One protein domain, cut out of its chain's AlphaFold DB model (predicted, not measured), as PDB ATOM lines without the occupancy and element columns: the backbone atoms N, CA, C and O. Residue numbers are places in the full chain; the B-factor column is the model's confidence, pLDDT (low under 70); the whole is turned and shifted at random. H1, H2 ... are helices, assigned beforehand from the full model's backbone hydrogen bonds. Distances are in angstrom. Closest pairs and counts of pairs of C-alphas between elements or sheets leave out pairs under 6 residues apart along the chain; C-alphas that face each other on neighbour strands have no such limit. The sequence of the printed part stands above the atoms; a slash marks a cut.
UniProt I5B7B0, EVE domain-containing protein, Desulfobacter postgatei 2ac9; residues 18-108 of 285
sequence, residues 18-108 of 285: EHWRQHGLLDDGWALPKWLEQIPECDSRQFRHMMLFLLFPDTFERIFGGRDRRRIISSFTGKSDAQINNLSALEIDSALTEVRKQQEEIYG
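This is residues 18 to 108 of the 285 residues of the protein "EVE domain-containing protein" of Desulfobacter postgatei 2ac9 (UniProt I5B7B0). Six helices make a flat body: at one end of its long axis the long H6 crosses H4, and short H5 packs on H4; next to them H2 and H3 run side by side in opposite ways, with few contacts to the rest. Short H1 lies out at the other end of the long axis, apart from the other helices. The printed part has 91 residues with six named helices, H1 to H6 in order along the chain, and no named strand; the class is all helix. The whole is compact, with a radius of gyration of the C-alphas of 13.5 A, and spans 41 by 32 by 16 A.

Find C-alpha 18 at (-15.989, 14.287, -26.426); there H1 begins and runs over residues 18 to 22, 6.0 A from first to last C-alpha. Read on to residues 31 to 36 for H2, 8.7 A long, and to residues 46 to 55 for H3, 14.6 A long. At C-alpha 66, (-40.212, -2.363, -23.002), you meet the first residue of H4, which runs to residue 77 over 16.6 A. Residues 81 to 85 are H5, 6.0 A long. Residues 89 to 107 are H6, the longest helix at 26.6 A; it ends at C-alpha 107, (-46.189, -3.312, -47.543).

Start at H1, which is apart from H2, but only just, their closest C-alphas being 8.3 A apart; it is also apart from H3, H4, H5 and H6. Look next at Pro 33 in H2: its C-alpha is 7.5 A from that of Leu 52, the closest pair of H2 and H3. These two are close but not clearly touching, at a shallow tilt of 15 degrees, opposite ways. The C-alpha of Pro 33 is also 6.2 A from that of Leu 90, the closest pair of H2 and H6, which are close but not clearly touching. H3 and H4 are close but not clearly touching, with the C-alphas of Gln 46 and Gly 66 closest at 7.2 A. H4 touches H5 with residues 70 to 74 alone; the closest C-alphas, Arg 70 and Ile 84, are 6.5 A apart. H4 also touches H6, where residues 92 to 99 of H6 alone take part; the closest C-alphas, Ile 73 and Leu 96, are 6.5 A apart, and the two run the same way at a steep tilt of 47 degrees. H3 and H6 are apart. In H1, H2, H3, H4, H5 and H6 every O i to N i+4 pair is within hydrogen-bond range.

Measure the size from Glu 18 to Gly 78, whose C-alphas are the two farthest apart, at 41.7 A. The printed part, residues 18 to 108, has no cut. The links from H4 to H5 and from H5 to H6 are tight, the other three are short, and no link is long. The mean pLDDT of the printed part is 88.9, and no printed residue is under 70; H1 has a mean of 79.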
ATOM      1  N   GLU A  18     -17.298  14.475 -25.794       80.00
ATOM      2  CA  GLU A  18     -15.989  14.287 -26.426       80.00
ATOM      3  C   GLU A  18     -15.638  12.806 -26.561       80.00
ATOM      4  O   GLU A  18     -15.190  12.385 -27.625       80.00
ATOM      5  N   HIS A  19     -15.908  12.001 -25.529       80.88
ATOM      6  CA  HIS A  19     -15.750  10.553 -25.591       80.88
ATOM      7  C   HIS A  19     -16.620   9.950 -26.703       80.88
ATOM      8  O   HIS A  19     -16.108   9.184 -27.519       80.88
ATOM      9  N   TRP A  20     -17.895  10.344 -26.796       82.06
ATOM     10  CA  TRP A  20     -18.809   9.874 -27.844       82.06
ATOM     11  C   TRP A  20     -18.311  10.230 -29.243       82.06
ATOM     12  O   TRP A  20     -18.331   9.383 -30.135       82.06
ATOM     13  N   ARG A  21     -17.812  11.459 -29.418       74.69
ATOM     14  CA  ARG A  21     -17.231  11.931 -30.677       74.69
ATOM     15  C   ARG A  21     -15.950  11.179 -31.045       74.69
ATOM     16  O   ARG A  21     -15.784  10.808 -32.198       74.69
ATOM     17  N   GLN A  22     -15.045  10.955 -30.092       77.38
ATOM     18  CA  GLN A  22     -13.775  10.256 -30.339       77.38
ATOM     19  C   GLN A  22     -13.968   8.780 -30.699       77.38
ATOM     20  O   GLN A  22     -13.169   8.233 -31.454       77.38
ATOM     21  N   HIS A  23     -15.015   8.144 -30.173       74.44
ATOM     22  CA  HIS A  23     -15.306   6.728 -30.405       74.44
ATOM     23  C   HIS A  23     -16.293   6.499 -31.559       74.44
ATOM     24  O   HIS A  23     -16.745   5.372 -31.745       74.44
ATOM     25  N   GLY A  24     -16.649   7.548 -32.317       74.38
ATOM     26  CA  GLY A  24     -17.548   7.446 -33.470       74.38
ATOM     27  C   GLY A  24     -18.939   6.913 -33.120       74.38
ATOM     28  O   GLY A  24     -19.613   6.331 -33.964       74.38
ATOM     29  N   LEU A  25     -19.393   7.089 -31.870       75.50
ATOM     30  CA  LEU A  25     -20.668   6.520 -31.413       75.50
ATOM     31  C   LEU A  25     -21.882   7.146 -32.111       75.50
ATOM     32  O   LEU A  25     -22.973   6.601 -32.013       75.50
ATOM     33  N   LEU A  26     -21.692   8.287 -32.777       77.50
ATOM     34  CA  LEU A  26     -22.703   8.974 -33.581       77.50
ATOM     35  C   LEU A  26     -22.578   8.685 -35.086       77.50
ATOM     36  O   LEU A  26     -23.458   9.085 -35.842       77.50
ATOM     37  N   ASP A  27     -21.520   7.991 -35.512       80.12
ATOM     38  CA  ASP A  27     -21.240   7.716 -36.927       80.12
ATOM     39  C   ASP A  27     -21.827   6.363 -37.379       80.12
ATOM     40  O   ASP A  27     -22.118   6.171 -38.558       80.12
ATOM     41  N   ASP A  28     -22.034   5.434 -36.438       83.56
ATOM     42  CA  ASP A  28     -22.710   4.146 -36.636       83.56
ATOM     43  C   ASP A  28     -23.872   4.014 -35.644       83.56
ATOM     44  O   ASP A  28     -23.665   3.974 -34.427       83.56
ATOM     45  N   GLY A  29     -25.095   3.873 -36.170       84.94
ATOM     46  CA  GLY A  29     -26.307   3.695 -35.369       84.94
ATOM     47  C   GLY A  29     -26.215   2.536 -34.372       84.94
ATOM     48  O   GLY A  29     -26.825   2.600 -33.308       84.94
ATOM     49  N   TRP A  30     -25.402   1.510 -34.643       91.25
ATOM     50  CA  TRP A  30     -25.218   0.361 -33.751       91.25
ATOM     51  C   TRP A  30     -24.050   0.486 -32.771       91.25
ATOM     52  O   TRP A  30     -23.978  -0.304 -31.826       91.25
ATOM     53  N   ALA A  31     -23.151   1.456 -32.936       89.50
ATOM     54  CA  ALA A  31     -22.031   1.648 -32.017       89.50
ATOM     55  C   ALA A  31     -22.514   2.125 -30.638       89.50
ATOM     56  O   ALA A  31     -22.116   1.569 -29.611       89.50
ATOM     57  N   LEU A  32     -23.438   3.091 -30.611       88.31
ATOM     58  CA  LEU A  32     -24.019   3.612 -29.374       88.31
ATOM     59  C   LEU A  32     -24.750   2.547 -28.533       88.31
ATOM     60  O   LEU A  32     -24.407   2.408 -27.359       88.31
ATOM     61  N   PRO A  33     -25.716   1.762 -29.055       90.69
ATOM     62  CA  PRO A  33     -26.393   0.749 -28.248       90.69
ATOM     63  C   PRO A  33     -25.456  -0.369 -27.778       90.69
ATOM     64  O   PRO A  33     -25.632  -0.848 -26.663       90.69
ATOM     65  N   LYS A  34     -24.431  -0.749 -28.561       91.00
ATOM     66  CA  LYS A  34     -23.405  -1.716 -28.123       91.00
ATOM     67  C   LYS A  34     -22.601  -1.200 -26.934       91.00
ATOM     68  O   LYS A  34     -22.311  -1.957 -26.013       91.00
ATOM     69  N   TRP A  35     -22.241   0.082 -26.946       88.94
ATOM     70  CA  TRP A  35     -21.573   0.713 -25.811       88.94
ATOM     71  C   TRP A  35     -22.501   0.811 -24.591       88.94
ATOM     72  O   TRP A  35     -22.081   0.527 -23.472       88.94
ATOM     73  N   LEU A  36     -23.781   1.135 -24.805       88.31
ATOM     74  CA  LEU A  36     -24.785   1.243 -23.742       88.31
ATOM     75  C   LEU A  36     -25.007  -0.068 -22.965       88.31
ATOM     76  O   LEU A  36     -25.304   0.002 -21.776       88.31
ATOM     77  N   GLU A  37     -24.815  -1.241 -23.581       88.50
ATOM     78  CA  GLU A  37     -24.874  -2.548 -22.890       88.50
ATOM     79  C   GLU A  37     -23.831  -2.690 -21.766       88.50
ATOM     80  O   GLU A  37     -24.007  -3.484 -20.847       88.50
ATOM     81  N   GLN A  38     -22.750  -1.904 -21.794       86.81
ATOM     82  CA  GLN A  38     -21.734  -1.914 -20.734       86.81
ATOM     83  C   GLN A  38     -22.190  -1.154 -19.479       86.81
ATOM     84  O   GLN A  38     -21.552  -1.250 -18.429       86.81
ATOM     85  N   ILE A  39     -23.276  -0.379 -19.574       84.62
ATOM     86  CA  ILE A  39     -23.804   0.421 -18.472       84.62
ATOM     87  C   ILE A  39     -24.831  -0.414 -17.695       84.62
ATOM     88  O   ILE A  39     -25.829  -0.846 -18.280       84.62
ATOM     89  N   PRO A  40     -24.659  -0.593 -16.371       82.44
ATOM     90  CA  PRO A  40     -25.626  -1.312 -15.548       82.44
ATOM     91  C   PRO A  40     -27.050  -0.762 -15.698       82.44
ATOM     92  O   PRO A  40     -27.265   0.454 -15.692       82.44
ATOM     93  N   GLU A  41     -28.024  -1.670 -15.804       80.62
ATOM     94  CA  GLU A  41     -29.464  -1.370 -15.885       80.62
ATOM     95  C   GLU A  41     -29.885  -0.515 -17.094       80.62
ATOM     96  O   GLU A  41     -30.939   0.132 -17.063       80.62
ATOM     97  N   CYS A  42     -29.075  -0.446 -18.155       80.94
ATOM     98  CA  CYS A  42     -29.408   0.361 -19.330       80.94
ATOM     99  C   CYS A  42     -30.693  -0.125 -20.032       80.94
ATOM    100  O   CYS A  42     -31.498   0.678 -20.507       80.94
ATOM    101  N   ASP A  43     -30.906  -1.437 -20.039       75.88
ATOM    102  CA  ASP A  43     -32.028  -2.159 -20.646       75.88
ATOM    103  C   ASP A  43     -33.410  -1.810 -20.065       75.88
ATOM    104  O   ASP A  43     -34.424  -1.873 -20.763       75.88
ATOM    105  N   SER A  44     -33.461  -1.407 -18.796       73.75
ATOM    106  CA  SER A  44     -34.700  -1.070 -18.088       73.75
ATOM    107  C   SER A  44     -35.202   0.360 -18.349       73.75
ATOM    108  O   SER A  44     -36.327   0.713 -17.978       73.75
ATOM    109  N   ARG A  45     -34.394   1.212 -18.995       80.38
ATOM    110  CA  ARG A  45     -34.638   2.660 -19.079       80.38
ATOM    111  C   ARG A  45     -35.308   3.049 -20.394       80.38
ATOM    112  O   ARG A  45     -34.671   3.050 -21.440       80.38
ATOM    113  N   GLN A  46     -36.553   3.533 -20.342       84.62
ATOM    114  CA  GLN A  46     -37.255   4.050 -21.535       84.62
ATOM    115  C   GLN A  46     -36.474   5.161 -22.258       84.62
ATOM    116  O   GLN A  46     -36.483   5.230 -23.488       84.62
ATOM    117  N   PHE A  47     -35.743   5.989 -21.502       88.25
ATOM    118  CA  PHE A  47     -34.900   7.049 -22.055       88.25
ATOM    119  C   PHE A  47     -33.831   6.519 -23.023       88.25
ATOM    120  O   PHE A  47     -33.544   7.187 -24.011       88.25
ATOM    121  N   ARG A  48     -33.300   5.302 -22.802       90.75
ATOM    122  CA  ARG A  48     -32.363   4.637 -23.724       90.75
ATOM    123  C   ARG A  48     -32.958   4.574 -25.127       90.75
ATOM    124  O   ARG A  48     -32.346   5.033 -26.082       90.75
ATOM    125  N   HIS A  49     -34.170   4.036 -25.240       91.19
ATOM    126  CA  HIS A  49     -34.843   3.846 -26.524       91.19
ATOM    127  C   HIS A  49     -35.238   5.179 -27.170       91.19
ATOM    128  O   HIS A  49     -35.095   5.330 -28.378       91.19
ATOM    129  N   MET A  50     -35.677   6.159 -26.370       91.81
ATOM    130  CA  MET A  50     -35.960   7.511 -26.867       91.81
ATOM    131  C   MET A  50     -34.711   8.159 -27.465       91.81
ATOM    132  O   MET A  50     -34.767   8.698 -28.563       91.81
ATOM    133  N   MET A  51     -33.585   8.089 -26.756       91.19
ATOM    134  CA  MET A  51     -32.318   8.659 -27.207       91.19
ATOM    135  C   MET A  51     -31.836   7.999 -28.502       91.19
ATOM    136  O   MET A  51     -31.452   8.709 -29.425       91.19
ATOM    137  N   LEU A  52     -31.905   6.667 -28.596       92.56
ATOM    138  CA  LEU A  52     -31.543   5.941 -29.815       92.56
ATOM    139  C   LEU A  52     -32.406   6.357 -31.013       92.56
ATOM    140  O   LEU A  52     -31.858   6.635 -32.072       92.56
ATOM    141  N   PHE A  53     -33.725   6.471 -30.838       93.00
ATOM    142  CA  PHE A  53     -34.624   6.945 -31.894       93.00
ATOM    143  C   PHE A  53     -34.337   8.396 -32.305       93.00
ATOM    144  O   PHE A  53     -34.325   8.706 -33.487       93.00
ATOM    145  N   LEU A  54     -34.094   9.293 -31.346       92.00
ATOM    146  CA  LEU A  54     -33.823  10.701 -31.651       92.00
ATOM    147  C   LEU A  54     -32.498  10.903 -32.396       92.00
ATOM    148  O   LEU A  54     -32.395  11.829 -33.195       92.00
ATOM    149  N   LEU A  55     -31.492  10.071 -32.115       90.81
ATOM    150  CA  LEU A  55     -30.183  10.145 -32.765       90.81
ATOM    151  C   LEU A  55     -30.143   9.376 -34.091       90.81
ATOM    152  O   LEU A  55     -29.482   9.825 -35.022       90.81
ATOM    153  N   PHE A  56     -30.855   8.250 -34.191       91.88
ATOM    154  CA  PHE A  56     -30.856   7.378 -35.370       91.88
ATOM    155  C   PHE A  56     -32.275   6.879 -35.704       91.88
ATOM    156  O   PHE A  56     -32.568   5.684 -35.562       91.88
ATOM    157  N   PRO A  57     -33.170   7.772 -36.160       89.81
ATOM    158  CA  PRO A  57     -34.571   7.436 -36.426       89.81
ATOM    159  C   PRO A  57     -34.750   6.427 -37.568       89.81
ATOM    160  O   PRO A  57     -35.746   5.713 -37.595       89.81
ATOM    161  N   ASP A  58     -33.772   6.322 -38.471       86.00
ATOM    162  CA  ASP A  58     -33.783   5.351 -39.574       86.00
ATOM    163  C   ASP A  58     -33.341   3.942 -39.133       86.00
ATOM    164  O   ASP A  58     -33.476   2.975 -39.880       86.00
ATOM    165  N   THR A  59     -32.764   3.813 -37.932       89.50
ATOM    166  CA  THR A  59     -32.249   2.536 -37.402       89.50
ATOM    167  C   THR A  59     -33.118   1.989 -36.276       89.50
ATOM    168  O   THR A  59     -33.366   0.780 -36.227       89.50
ATOM    169  N   PHE A  60     -33.572   2.858 -35.369       93.69
ATOM    170  CA  PHE A  60     -34.361   2.470 -34.202       93.69
ATOM    171  C   PHE A  60     -35.791   2.960 -34.299       93.69
ATOM    172  O   PHE A  60     -36.081   4.022 -34.829       93.69
ATOM    173  N   GLU A  61     -36.686   2.192 -33.694       93.19
ATOM    174  CA  GLU A  61     -38.111   2.465 -33.732       93.19
ATOM    175  C   GLU A  61     -38.573   3.455 -32.663       93.19
ATOM    176  O   GLU A  61     -38.072   3.468 -31.533       93.19
ATOM    177  N   ARG A  62     -39.655   4.180 -32.974       93.62
ATOM    178  CA  ARG A  62     -40.411   5.036 -32.042       93.62
ATOM    179  C   ARG A  62     -41.218   4.216 -31.018       93.62
ATOM    180  O   ARG A  62     -42.389   4.483 -30.770       93.62
ATOM    181  N   ILE A  63     -40.608   3.189 -30.422       93.75
ATOM    182  CA  ILE A  63     -41.215   2.269 -29.450       93.75
ATOM    183  C   ILE A  63     -40.380   2.289 -28.169       93.75
ATOM    184  O   ILE A  63     -39.348   1.620 -28.051       93.75
ATOM    185  N   PHE A  64     -40.837   3.061 -27.186       91.94
ATOM    186  CA  PHE A  64     -40.061   3.333 -25.970       91.94
ATOM    187  C   PHE A  64     -40.414   2.408 -24.802       91.94
ATOM    188  O   PHE A  64     -39.604   2.200 -23.900       91.94
ATOM    189  N   GLY A  65     -41.616   1.828 -24.810       90.00
ATOM    190  CA  GLY A  65     -42.072   0.917 -23.767       90.00
ATOM    191  C   GLY A  65     -41.511  -0.493 -23.948       90.00
ATOM    192  O   GLY A  65     -41.798  -1.152 -24.943       90.00
ATOM    193  N   GLY A  66     -40.789  -1.011 -22.950       89.75
ATOM    194  CA  GLY A  66     -40.212  -2.363 -23.002       89.75
ATOM    195  C   GLY A  66     -41.231  -3.494 -23.209       89.75
ATOM    196  O   GLY A  66     -40.882  -4.531 -23.770       89.75
ATOM    197  N   ARG A  67     -42.490  -3.301 -22.790       90.50
ATOM    198  CA  ARG A  67     -43.585  -4.260 -23.020       90.50
ATOM    199  C   ARG A  67     -44.021  -4.288 -24.486       90.50
ATOM    200  O   ARG A  67     -44.158  -5.370 -25.048       90.50
ATOM    201  N   ASP A  68     -44.198  -3.120 -25.097       92.94
ATOM    202  CA  ASP A  68     -44.633  -2.996 -26.494       92.94
ATOM    203  C   ASP A  68     -43.580  -3.568 -27.441       92.94
ATOM    204  O   ASP A  68     -43.906  -4.377 -28.304       92.94
ATOM    205  N   ARG A  69     -42.301  -3.251 -27.203       94.25
ATOM    206  CA  ARG A  69     -41.164  -3.795 -27.962       94.25
ATOM    207  C   ARG A  69     -41.193  -5.325 -28.021       94.25
ATOM    208  O   ARG A  69     -41.097  -5.909 -29.096       94.25
ATOM    209  N   ARG A  70     -41.385  -5.977 -26.868       94.25
ATOM    210  CA  ARG A  70     -41.469  -7.444 -26.769       94.25
ATOM    211  C   ARG A  70     -42.713  -7.999 -27.457       94.25
ATOM    212  O   ARG A  70     -42.618  -8.988 -28.176       94.25
ATOM    213  N   ARG A  71     -43.867  -7.348 -27.283       93.00
ATOM    214  CA  ARG A  71     -45.124  -7.772 -27.912       93.00
ATOM    215  C   ARG A  71     -45.061  -7.688 -29.436       93.00
ATOM    216  O   ARG A  71     -45.536  -8.602 -30.103       93.00
ATOM    217  N   ILE A  72     -44.455  -6.633 -29.975       95.31
ATOM    218  CA  ILE A  72     -44.213  -6.484 -31.414       95.31
ATOM    219  C   ILE A  72     -43.363  -7.654 -31.905       95.31
ATOM    220  O   ILE A  72     -43.804  -8.395 -32.778       95.31
ATOM    221  N   ILE A  73     -42.210  -7.913 -31.281       96.44
ATOM    222  CA  ILE A  73     -41.358  -9.048 -31.668       96.44
ATOM    223  C   ILE A  73     -42.144 -10.363 -31.634       96.44
ATOM    224  O   ILE A  73     -42.110 -11.105 -32.614       96.44
ATOM    225  N   SER A  74     -42.888 -10.639 -30.560       94.12
ATOM    226  CA  SER A  74     -43.706 -11.854 -30.456       94.12
ATOM    227  C   SER A  74     -44.708 -11.975 -31.609       94.12
ATOM    228  O   SER A  74     -44.746 -12.998 -32.292       94.12
ATOM    229  N   SER A  75     -45.440 -10.895 -31.896       90.56
ATOM    230  CA  SER A  75     -46.515 -10.877 -32.897       90.56
ATOM    231  C   SER A  75     -46.008 -11.054 -34.332       90.56
ATOM    232  O   SER A  75     -46.675 -11.685 -35.147       90.56
ATOM    233  N   PHE A  76     -44.833 -10.508 -34.657       92.19
ATOM    234  CA  PHE A  76     -44.305 -10.548 -36.026       92.19
ATOM    235  C   PHE A  76     -43.341 -11.707 -36.290       92.19
ATOM    236  O   PHE A  76     -43.250 -12.155 -37.430       92.19
ATOM    237  N   THR A  77     -42.648 -12.214 -35.265       91.88
ATOM    238  CA  THR A  77     -41.641 -13.282 -35.426       91.88
ATOM    239  C   THR A  77     -42.129 -14.662 -34.990       91.88
ATOM    240  O   THR A  77     -41.470 -15.657 -35.285       91.88
ATOM    241  N   GLY A  78     -43.241 -14.744 -34.247       86.69
ATOM    242  CA  GLY A  78     -43.735 -15.994 -33.664       86.69
ATOM    243  C   GLY A  78     -42.881 -16.537 -32.509       86.69
ATOM    244  O   GLY A  78     -43.116 -17.653 -32.048       86.69
ATOM    245  N   LYS A  79     -41.883 -15.778 -32.029       91.56
ATOM    246  CA  LYS A  79     -41.099 -16.142 -30.839       91.56
ATOM    247  C   LYS A  79     -41.991 -16.158 -29.595       91.56
ATOM    248  O   LYS A  79     -42.824 -15.272 -29.394       91.56
ATOM    249  N   SER A  80     -41.763 -17.146 -28.734       91.75
ATOM    250  CA  SER A  80     -42.431 -17.241 -27.432       91.75
ATOM    251  C   SER A  80     -41.934 -16.171 -26.457       91.75
ATOM    252  O   SER A  80     -40.782 -15.739 -26.527       91.75
ATOM    253  N   ASP A  81     -42.771 -15.807 -25.485       89.62
ATOM    254  CA  ASP A  81     -42.409 -14.845 -24.435       89.62
ATOM    255  C   ASP A  81     -41.144 -15.265 -23.674       89.62
ATOM    256  O   ASP A  81     -40.300 -14.427 -23.365       89.62
ATOM    257  N   ALA A  82     -40.960 -16.566 -23.426       92.19
ATOM    258  CA  ALA A  82     -39.765 -17.091 -22.768       92.19
ATOM    259  C   ALA A  82     -38.487 -16.817 -23.578       92.19
ATOM    260  O   ALA A  82     -37.475 -16.411 -23.011       92.19
ATOM    261  N   GLN A  83     -38.535 -16.990 -24.904       92.88
ATOM    262  CA  GLN A  83     -37.400 -16.678 -25.777       92.88
ATOM    263  C   GLN A  83     -37.103 -15.178 -25.792       92.88
ATOM    264  O   GLN A  83     -35.941 -14.792 -25.783       92.88
ATOM    265  N   ILE A  84     -38.142 -14.340 -25.800       93.94
ATOM    266  CA  ILE A  84     -38.004 -12.881 -25.875       93.94
ATOM    267  C   ILE A  84     -37.509 -12.292 -24.549       93.94
ATOM    268  O   ILE A  84     -36.739 -11.335 -24.547       93.94
ATOM    269  N   ASN A  85     -37.922 -12.855 -23.414       91.19
ATOM    270  CA  ASN A  85     -37.511 -12.382 -22.092       91.19
ATOM    271  C   ASN A  85     -36.015 -12.580 -21.815       91.19
ATOM    272  O   ASN A  85     -35.471 -11.858 -20.986       91.19
ATOM    273  N   ASN A  86     -35.361 -13.502 -22.526       91.75
ATOM    274  CA  ASN A  86     -33.920 -13.733 -22.427       91.75
ATOM    275  C   ASN A  86     -33.084 -12.814 -23.333       91.75
ATOM    276  O   ASN A  86     -31.860 -12.893 -23.288       91.75
ATOM    277  N   LEU A  87     -33.715 -11.975 -24.163       92.38
ATOM    278  CA  LEU A  87     -33.002 -11.071 -25.066       92.38
ATOM    279  C   LEU A  87     -32.533  -9.808 -24.335       92.38
ATOM    280  O   LEU A  87     -33.299  -9.178 -23.599       92.38
ATOM    281  N   SER A  88     -31.296  -9.404 -24.620       92.06
ATOM    282  CA  SER A  88     -30.740  -8.096 -24.266       92.06
ATOM    283  C   SER A  88     -31.470  -6.950 -24.977       92.06
ATOM    284  O   SER A  88     -32.205  -7.148 -25.952       92.06
ATOM    285  N   ALA A  89     -31.263  -5.714 -24.514       91.62
ATOM    286  CA  ALA A  89     -31.872  -4.551 -25.154       91.62
ATOM    287  C   ALA A  89     -31.365  -4.365 -26.592       91.62
ATOM    288  O   ALA A  89     -32.170  -4.059 -27.473       91.62
ATOM    289  N   LEU A  90     -30.073  -4.615 -26.832       92.44
ATOM    290  CA  LEU A  90     -29.466  -4.638 -28.162       92.44
ATOM    291  C   LEU A  90     -30.091  -5.704 -29.078       92.44
ATOM    292  O   LEU A  90     -30.416  -5.400 -30.222       92.44
ATOM    293  N   GLU A  91     -30.313  -6.928 -28.593       94.81
ATOM    294  CA  GLU A  91     -30.964  -7.980 -29.391       94.81
ATOM    295  C   GLU A  91     -32.426  -7.642 -29.709       94.81
ATOM    296  O   GLU A  91     -32.900  -7.917 -30.811       94.81
ATOM    297  N   ILE A  92     -33.137  -7.001 -28.774       95.19
ATOM    298  CA  ILE A  92     -34.487  -6.471 -29.012       95.19
ATOM    299  C   ILE A  92     -34.450  -5.357 -30.066       95.19
ATOM    300  O   ILE A  92     -35.317  -5.338 -30.937       95.19
ATOM    301  N   ASP A  93     -33.481  -4.432 -30.006       95.00
ATOM    302  CA  ASP A  93     -33.293  -3.409 -31.043       95.00
ATOM    303  C   ASP A  93     -33.094  -4.070 -32.419       95.00
ATOM    304  O   ASP A  93     -33.819  -3.752 -33.358       95.00
ATOM    305  N   SER A  94     -32.175  -5.038 -32.530       95.12
ATOM    306  CA  SER A  94     -31.897  -5.740 -33.793       95.12
ATOM    307  C   SER A  94     -33.108  -6.506 -34.321       95.12
ATOM    308  O   SER A  94     -33.390  -6.459 -35.518       95.12
ATOM    309  N   ALA A  95     -33.858  -7.175 -33.443       96.44
ATOM    310  CA  ALA A  95     -35.079  -7.874 -33.828       96.44
ATOM    311  C   ALA A  95     -36.158  -6.912 -34.347       96.44
ATOM    312  O   ALA A  95     -36.838  -7.238 -35.315       96.44
ATOM    313  N   LEU A  96     -36.312  -5.729 -33.742       96.44
ATOM    314  CA  LEU A  96     -37.257  -4.718 -34.226       96.44
ATOM    315  C   LEU A  96     -36.847  -4.155 -35.588       96.44
ATOM    316  O   LEU A  96     -37.705  -4.050 -36.459       96.44
ATOM    317  N   THR A  97     -35.560  -3.861 -35.802       95.00
ATOM    318  CA  THR A  97     -35.056  -3.413 -37.112       95.00
ATOM    319  C   THR A  97     -35.290  -4.470 -38.196       95.00
ATOM    320  O   THR A  97     -35.654  -4.133 -39.320       95.00
ATOM    321  N   GLU A  98     -35.122  -5.755 -37.876       95.25
ATOM    322  CA  GLU A  98     -35.410  -6.846 -38.813       95.25
ATOM    323  C   GLU A  98     -36.912  -6.956 -39.116       95.25
ATOM    324  O   GLU A  98     -37.307  -7.034 -40.278       95.25
ATOM    325  N   VAL A  99     -37.767  -6.877 -38.088       95.56
ATOM    326  CA  VAL A  99     -39.224  -6.831 -38.282       95.56
ATOM    327  C   VAL A  99     -39.610  -5.637 -39.157       95.56
ATOM    328  O   VAL A  99     -40.432  -5.813 -40.053       95.56
ATOM    329  N   ARG A 100     -39.010  -4.454 -38.945       93.56
ATOM    330  CA  ARG A 100     -39.243  -3.260 -39.771       93.56
ATOM    331  C   ARG A 100     -38.985  -3.568 -41.242       93.56
ATOM    332  O   ARG A 100     -39.913  -3.465 -42.032       93.56
ATOM    333  N   LYS A 101     -37.784  -4.038 -41.591       93.12
ATOM    334  CA  LYS A 101     -37.412  -4.360 -42.982       93.12
ATOM    335  C   LYS A 101     -38.377  -5.349 -43.632       93.12
ATOM    336  O   LYS A 101     -38.813  -5.139 -44.759       93.12
ATOM    337  N   GLN A 102     -38.768  -6.389 -42.896       92.56
ATOM    338  CA  GLN A 102     -39.748  -7.362 -43.378       92.56
ATOM    339  C   GLN A 102     -41.115  -6.719 -43.634       92.56
ATOM    340  O   GLN A 102     -41.764  -7.026 -44.632       92.56
ATOM    341  N   GLN A 103     -41.575  -5.834 -42.743       90.94
ATOM    342  CA  GLN A 103     -42.836  -5.122 -42.944       90.94
ATOM    343  C   GLN A 103     -42.739  -4.118 -44.102       90.94
ATOM    344  O   GLN A 103     -43.671  -4.026 -44.893       90.94
ATOM    345  N   GLU A 104     -41.622  -3.409 -44.256       90.88
ATOM    346  CA  GLU A 104     -41.392  -2.492 -45.378       90.88
ATOM    347  C   GLU A 104     -41.475  -3.217 -46.725       90.88
ATOM    348  O   GLU A 104     -42.140  -2.740 -47.645       90.88
ATOM    349  N   GLU A 105     -40.876  -4.406 -46.821       89.38
ATOM    350  CA  GLU A 105     -40.960  -5.265 -48.004       89.38
ATOM    351  C   GLU A 105     -42.393  -5.759 -48.246       89.38
ATOM    352  O   GLU A 105     -42.914  -5.645 -49.356       89.38
ATOM    353  N   ILE A 106     -43.065  -6.241 -47.195       83.38
ATOM    354  CA  ILE A 106     -44.452  -6.722 -47.252       83.38
ATOM    355  C   ILE A 106     -45.415  -5.638 -47.752       83.38
ATOM    356  O   ILE A 106     -46.294  -5.917 -48.570       83.38
ATOM    357  N   TYR A 107     -45.289  -4.419 -47.229       81.00
ATOM    358  CA  TYR A 107     -46.189  -3.312 -47.543       81.00
ATOM    359  C   TYR A 107     -45.706  -2.475 -48.736       81.00
ATOM    360  O   TYR A 107     -46.465  -1.642 -49.232       81.00
ATOM    361  N   GLY A 108     -44.478  -2.695 -49.216       83.44
ATOM    362  CA  GLY A 108     -43.856  -1.923 -50.292       83.44
ATOM    363  C   GLY A 108     -43.650  -0.448 -49.928       83.44
ATOM    364  O   GLY A 108     -43.891   0.427 -50.761       83.44
TER     365      GLY A 108